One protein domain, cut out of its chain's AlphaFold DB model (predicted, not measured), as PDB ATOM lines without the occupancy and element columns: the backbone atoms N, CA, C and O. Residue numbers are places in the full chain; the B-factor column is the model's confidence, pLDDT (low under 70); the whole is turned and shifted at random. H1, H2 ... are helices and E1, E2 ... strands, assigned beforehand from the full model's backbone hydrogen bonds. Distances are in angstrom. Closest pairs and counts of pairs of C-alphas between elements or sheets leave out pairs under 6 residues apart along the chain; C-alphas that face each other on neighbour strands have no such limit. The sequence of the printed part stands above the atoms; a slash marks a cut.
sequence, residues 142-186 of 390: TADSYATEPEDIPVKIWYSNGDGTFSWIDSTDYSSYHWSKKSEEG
ATOM      1  N   THR A 142     -21.342 112.260  51.755       95.94
ATOM      2  CA  THR A 142     -21.525 111.218  52.774       95.94
ATOM      3  C   THR A 142     -22.762 111.495  53.628       95.94
ATOM      4  O   THR A 142     -23.591 110.605  53.820       95.94
ATOM      5  N   ALA A 143     -22.942 112.733  54.094       95.38
ATOM      6  CA  ALA A 143     -24.121 113.143  54.852       95.38
ATOM      7  C   ALA A 143     -25.419 112.992  54.036       95.38
ATOM      8  O   ALA A 143     -26.412 112.472  54.550       95.38
ATOM      9  N   ASP A 144     -25.398 113.361  52.754       96.75
ATOM     10  CA  ASP A 144     -26.524 113.170  51.836       96.75
ATOM     11  C   ASP A 144     -26.875 111.680  51.685       96.75
ATOM     12  O   ASP A 144     -28.058 111.325  51.671       96.75
ATOM     13  N   SER A 145     -25.878 110.784  51.651       96.44
ATOM     14  CA  SER A 145     -26.113 109.333  51.636       96.44
ATOM     15  C   SER A 145     -26.716 108.837  52.963       96.44
ATOM     16  O   SER A 145     -27.715 108.117  52.947       96.44
ATOM     17  N   TYR A 146     -26.239 109.312  54.124       95.25
ATOM     18  CA  TYR A 146     -26.877 109.033  55.426       95.25
ATOM     19  C   TYR A 146     -28.337 109.506  55.498       95.25
ATOM     20  O   TYR A 146     -29.158 108.918  56.211       95.25
ATOM     21  N   ALA A 147     -28.687 110.561  54.768       93.94
ATOM     22  CA  ALA A 147     -30.043 111.082  54.735       93.94
ATOM     23  C   ALA A 147     -30.947 110.321  53.752       93.94
ATOM     24  O   ALA A 147     -32.091 110.023  54.085       93.94
ATOM     25  N   THR A 148     -30.454 110.013  52.550       94.81
ATOM     26  CA  THR A 148     -31.326 109.738  51.394       94.81
ATOM     27  C   THR A 148     -31.101 108.403  50.691       94.81
ATOM     28  O   THR A 148     -31.863 108.095  49.773       94.81
ATOM     29  N   GLU A 149     -30.110 107.595  51.094       95.19
ATOM     30  CA  GLU A 149     -29.826 106.331  50.399       95.19
ATOM     31  C   GLU A 149     -31.078 105.425  50.366       95.19
ATOM     32  O   GLU A 149     -31.798 105.353  51.371       95.19
ATOM     33  N   PRO A 150     -31.385 104.760  49.236       92.62
ATOM     34  CA  PRO A 150     -32.566 103.910  49.132       92.62
ATOM     35  C   PRO A 150     -32.574 102.735  50.115       92.62
ATOM     36  O   PRO A 150     -31.569 102.371  50.723       92.62
ATOM     37  N   GLU A 151     -33.738 102.107  50.247       88.56
ATOM     38  CA  GLU A 151     -33.916 100.963  51.132       88.56
ATOM     39  C   GLU A 151     -33.022  99.773  50.744       88.56
ATOM     40  O   GLU A 151     -32.866  99.468  49.562       88.56
ATOM     41  N   ASP A 152     -32.449  99.103  51.752       90.88
ATOM     42  CA  ASP A 152     -31.557  97.945  51.624       90.88
ATOM     43  C   ASP A 152     -30.252  98.243  50.854       90.88
ATOM     44  O   ASP A 152     -29.518  97.327  50.478       90.88
ATOM     45  N   ILE A 153     -29.916  99.528  50.690       92.38
ATOM     46  CA  ILE A 153     -28.629  99.997  50.173       92.38
ATOM     47  C   ILE A 153     -27.843 100.652  51.323       92.38
ATOM     48  O   ILE A 153     -28.346 101.601  51.930       92.38
ATOM     49  N   PRO A 154     -26.634 100.160  51.660       94.31
ATOM     50  CA  PRO A 154     -25.811 100.765  52.702       94.31
ATOM     51  C   PRO A 154     -25.373 102.185  52.342       94.31
ATOM     52  O   PRO A 154     -25.199 102.522  51.170       94.31
ATOM     53  N   VAL A 155     -25.150 103.007  53.365       96.81
ATOM     54  CA  VAL A 155     -24.653 104.375  53.202       96.81
ATOM     55  C   VAL A 155     -23.277 104.364  52.545       96.81
ATOM     56  O   VAL A 155     -22.408 103.576  52.910       96.81
ATOM     57  N   LYS A 156     -23.054 105.281  51.609       97.44
ATOM     58  CA  LYS A 156     -21.769 105.478  50.941       97.44
ATOM     59  C   LYS A 156     -20.933 106.498  51.705       97.44
ATOM     60  O   LYS A 156     -21.371 107.627  51.916       97.44
ATOM     61  N   ILE A 157     -19.718 106.105  52.074       96.50
ATOM     62  CA  ILE A 157     -18.717 106.991  52.673       96.50
ATOM     63  C   ILE A 157     -17.796 107.469  51.557       96.50
ATOM     64  O   ILE A 157     -17.034 106.680  50.995       96.50
ATOM     65  N   TRP A 158     -17.893 108.753  51.233       97.00
ATOM     66  CA  TRP A 158     -17.142 109.396  50.163       97.00
ATOM     67  C   TRP A 158     -15.819 109.974  50.666       97.00
ATOM     68  O   TRP A 158     -15.727 110.463  51.790       97.00
ATOM     69  N   TYR A 159     -14.805 109.960  49.805       95.62
ATOM     70  CA  TYR A 159     -13.516 110.612  50.027       95.62
ATOM     71  C   TYR A 159     -12.997 111.257  48.736       95.62
ATOM     72  O   TYR A 159     -13.308 110.809  47.626       95.62
ATOM     73  N   SER A 160     -12.223 112.334  48.887       94.56
ATOM     74  CA  SER A 160     -11.568 113.037  47.779       94.56
ATOM     75  C   SER A 160     -10.346 112.260  47.281       94.56
ATOM     76  O   SER A 160      -9.584 111.720  48.083       94.56
ATOM     77  N   ASN A 161     -10.130 112.238  45.963       92.62
ATOM     78  CA  ASN A 161      -8.915 111.687  45.353       92.62
ATOM     79  C   ASN A 161      -7.806 112.749  45.159       92.62
ATOM     80  O   ASN A 161      -6.749 112.430  44.618       92.62
ATOM     81  N   GLY A 162      -8.039 114.007  45.561       88.31
ATOM     82  CA  GLY A 162      -7.071 115.106  45.421       88.31
ATOM     83  C   GLY A 162      -6.948 115.690  44.006       88.31
ATOM     84  O   GLY A 162      -6.082 116.520  43.753       88.31
ATOM     85  N   ASP A 163      -7.813 115.282  43.076       90.12
ATOM     86  CA  ASP A 163      -7.848 115.755  41.684       90.12
ATOM     87  C   ASP A 163      -9.225 116.323  41.282       90.12
ATOM     88  O   ASP A 163      -9.537 116.481  40.100       90.12
ATOM     89  N   GLY A 164     -10.070 116.618  42.276       88.56
ATOM     90  CA  GLY A 164     -11.458 117.040  42.084       88.56
ATOM     91  C   GLY A 164     -12.428 115.903  41.753       88.56
ATOM     92  O   GLY A 164     -13.601 116.171  41.486       88.56
ATOM     93  N   THR A 165     -11.974 114.646  41.772       93.88
ATOM     94  CA  THR A 165     -12.840 113.463  41.694       93.88
ATOM     95  C   THR A 165     -13.045 112.816  43.067       93.88
ATOM     96  O   THR A 165     -12.253 113.005  43.995       93.88
ATOM     97  N   PHE A 166     -14.127 112.042  43.194       96.56
ATOM     98  CA  PHE A 166     -14.560 111.428  44.449       96.56
ATOM     99  C   PHE A 166     -14.765 109.924  44.290       96.56
ATOM    100  O   PHE A 166     -15.315 109.463  43.285       96.56
ATOM    101  N   SER A 167     -14.362 109.171  45.308       96.25
ATOM    102  CA  SER A 167     -14.541 107.720  45.413       96.25
ATOM    103  C   SER A 167     -15.340 107.386  46.675       96.25
ATOM    104  O   SER A 167     -15.441 108.222  47.571       96.25
ATOM    105  N   TRP A 168     -15.908 106.178  46.767       96.75
ATOM    106  CA  TRP A 168     -16.654 105.754  47.956       96.75
ATOM    107  C   TRP A 168     -16.409 104.297  48.347       96.75
ATOM    108  O   TRP A 168     -16.026 103.464  47.524       96.75
ATOM    109  N   ILE A 169     -16.688 104.008  49.618       96.06
ATOM    110  CA  ILE A 169     -16.869 102.656  50.155       96.06
ATOM    111  C   ILE A 169     -18.266 102.522  50.761       96.06
ATOM    112  O   ILE A 169     -18.851 103.506  51.216       96.06
ATOM    113  N   ASP A 170     -18.788 101.300  50.788       96.50
ATOM    114  CA  ASP A 170     -20.059 101.011  51.447       96.50
ATOM    115  C   ASP A 170     -19.849 100.881  52.967       96.50
ATOM    116  O   ASP A 170     -18.920 100.214  53.433       96.50
ATOM    117  N   SER A 171     -20.719 101.533  53.736       94.12
ATOM    118  CA  SER A 171     -20.787 101.453  55.196       94.12
ATOM    119  C   SER A 171     -21.450 100.150  55.657       94.12
ATOM    120  O   SER A 171     -22.054  99.412  54.880       94.12
ATOM    121  N   THR A 172     -21.373  99.874  56.958       92.94
ATOM    122  CA  THR A 172     -22.209  98.864  57.623       92.94
ATOM    123  C   THR A 172     -23.597  99.388  57.998       92.94
ATOM    124  O   THR A 172     -24.459  98.594  58.367       92.94
ATOM    125  N   ASP A 173     -23.805 100.703  57.919       92.69
ATOM    126  CA  ASP A 173     -25.039 101.371  58.327       92.69
ATOM    127  C   ASP A 173     -25.951 101.686  57.134       92.69
ATOM    128  O   ASP A 173     -25.500 101.880  56.002       92.69
ATOM    129  N   TYR A 174     -27.252 101.781  57.411       94.25
ATOM    130  CA  TYR A 174     -28.276 102.215  56.459       94.25
ATOM    131  C   TYR A 174     -28.715 103.657  56.728       94.25
ATOM    132  O   TYR A 174     -28.598 104.159  57.849       94.25
ATOM    133  N   SER A 175     -29.246 104.320  55.697       94.25
ATOM    134  CA  SER A 175     -29.705 105.706  55.788       94.25
ATOM    135  C   SER A 175     -30.904 105.874  56.728       94.25
ATOM    136  O   SER A 175     -31.668 104.949  57.019       94.25
ATOM    137  N   SER A 176     -31.126 107.108  57.166       90.06
ATOM    138  CA  SER A 176     -32.348 107.485  57.883       90.06
ATOM    139  C   SER A 176     -33.614 107.278  57.038       90.06
ATOM    140  O   SER A 176     -34.644 106.874  57.582       90.06
ATOM    141  N   TYR A 177     -33.543 107.457  55.712       90.81
ATOM    142  CA  TYR A 177     -34.643 107.133  54.800       90.81
ATOM    143  C   TYR A 177     -35.000 105.637  54.815       90.81
ATOM    144  O   TYR A 177     -36.184 105.301  54.882       90.81
ATOM    145  N   HIS A 178     -34.007 104.739  54.842       89.56
ATOM    146  CA  HIS A 178     -34.238 103.297  54.989       89.56
ATOM    147  C   HIS A 178     -35.005 102.979  56.277       89.56
ATOM    148  O   HIS A 178     -36.041 102.316  56.230       89.56
ATOM    149  N   TRP A 179     -34.551 103.488  57.424       86.62
ATOM    150  CA  TRP A 179     -35.226 103.225  58.698       86.62
ATOM    151  C   TRP A 179     -36.622 103.849  58.770       86.62
ATOM    152  O   TRP A 179     -37.542 103.224  59.300       86.62
ATOM    153  N   SER A 180     -36.817 105.025  58.165       85.56
ATOM    154  CA  SER A 180     -38.147 105.618  58.007       85.56
ATOM    155  C   SER A 180     -39.078 104.689  57.225       85.56
ATOM    156  O   SER A 180     -40.216 104.488  57.644       85.56
ATOM    157  N   LYS A 181     -38.614 104.071  56.133       85.31
ATOM    158  CA  LYS A 181     -39.418 103.132  55.335       85.31
ATOM    159  C   LYS A 181     -39.688 101.815  56.064       85.31
ATOM    160  O   LYS A 181     -40.844 101.406  56.147       85.31
ATOM    161  N   LYS A 182     -38.680 101.220  56.713       80.94
ATOM    162  CA  LYS A 182     -38.863 100.020  57.554       80.94
ATOM    163  C   LYS A 182     -39.875 100.236  58.683       80.94
ATOM    164  O   LYS A 182     -40.605  99.311  59.034       80.94
ATOM    165  N   SER A 183     -39.958 101.450  59.233       72.44
ATOM    166  CA  SER A 183     -40.949 101.786  60.264       72.44
ATOM    167  C   SER A 183     -42.392 101.835  59.735       72.44
ATOM    168  O   SER A 183     -43.321 101.494  60.465       72.44
ATOM    169  N   GLU A 184     -42.589 102.183  58.459       72.25
ATOM    170  CA  GLU A 184     -43.904 102.163  57.800       72.25
ATOM    171  C   GLU A 184     -44.363 100.725  57.500       72.25
ATOM    172  O   GLU A 184     -45.555 100.424  57.581       72.25
ATOM    173  N   GLU A 185     -43.427  99.819  57.204       67.25
ATOM    174  CA  GLU A 185     -43.707  98.403  56.924       67.25
ATOM    175  C   GLU A 185     -43.878  97.547  58.197       67.25
ATOM    176  O   GLU A 185     -44.513  96.491  58.162       67.25
ATOM    177  N   GLY A 186     -43.362  98.017  59.339       58.50
ATOM    178  CA  GLY A 186     -43.341  97.321  60.629       58.50
ATOM    179  C   GLY A 186     -44.135  98.009  61.745       58.50
ATOM    180  O   GLY A 186     -43.664  98.086  62.877       58.50
TER     181      GLY A 186
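This is residues 142 to 186 of the 390 residues of an uncharacterized protein of Desulfurococcales archaeon ex4484_217_2 (UniProt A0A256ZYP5). A long hairpin of two strands, E1 and E2, makes one end of a rod, and the helix H2 makes the other end. A short helix, H1, packs beside the hairpin, mainly on E1, and touches the first part of H2. The printed part has 45 residues, with two named helices and two named strands in the order H1, E1, E2, H2; the sheet, E1 - E2, is antiparallel and the class is mixed, helices and strands. The whole is loose, with a radius of gyration of the C-alphas of 12.3 A and spans of 44 by 15 by 10 A.

E1 is residues 154 to 160, 19.4 A long from first to last C-alpha, and E2 is residues 166 to 174, 20.4 A long. E2 bends by 72 degrees at residue 171. H1 is residues 142 to 148, 10.0 A, with C-alpha 142 at (-21.525, 111.218, 52.774). H2 is residues 176 to 185, 14.6 A, with C-alpha 185 at (-43.707, 98.403, 56.924).

E1 and E2 form an antiparallel hairpin, their directions 152 degrees apart; N 157 and O 169 are 2.9 A apart and N 171 and O 155 2.8 A, both within hydrogen-bond range. H1 has 9 pairs of C-alphas within 8 A of E1, the closest being those of Thr 142 and Ile 157, 5.1 A apart. H1 and H2 touch, closest at the C-alphas of Ala 147 and Ser 176, 5.3 A apart. They run the same way at a shallow tilt of 23 degrees. E1 and H2 are apart. In H1 and H2 every O i to N i+4 pair is within hydrogen-bond range.

The two C-alphas farthest apart, those of Asp 163 and Gly 186, are 44.3 A apart. The printed part has no cut, and its three links are tight. The mean pLDDT of the printed part is 90.7; residues 185 to 186 are under 70.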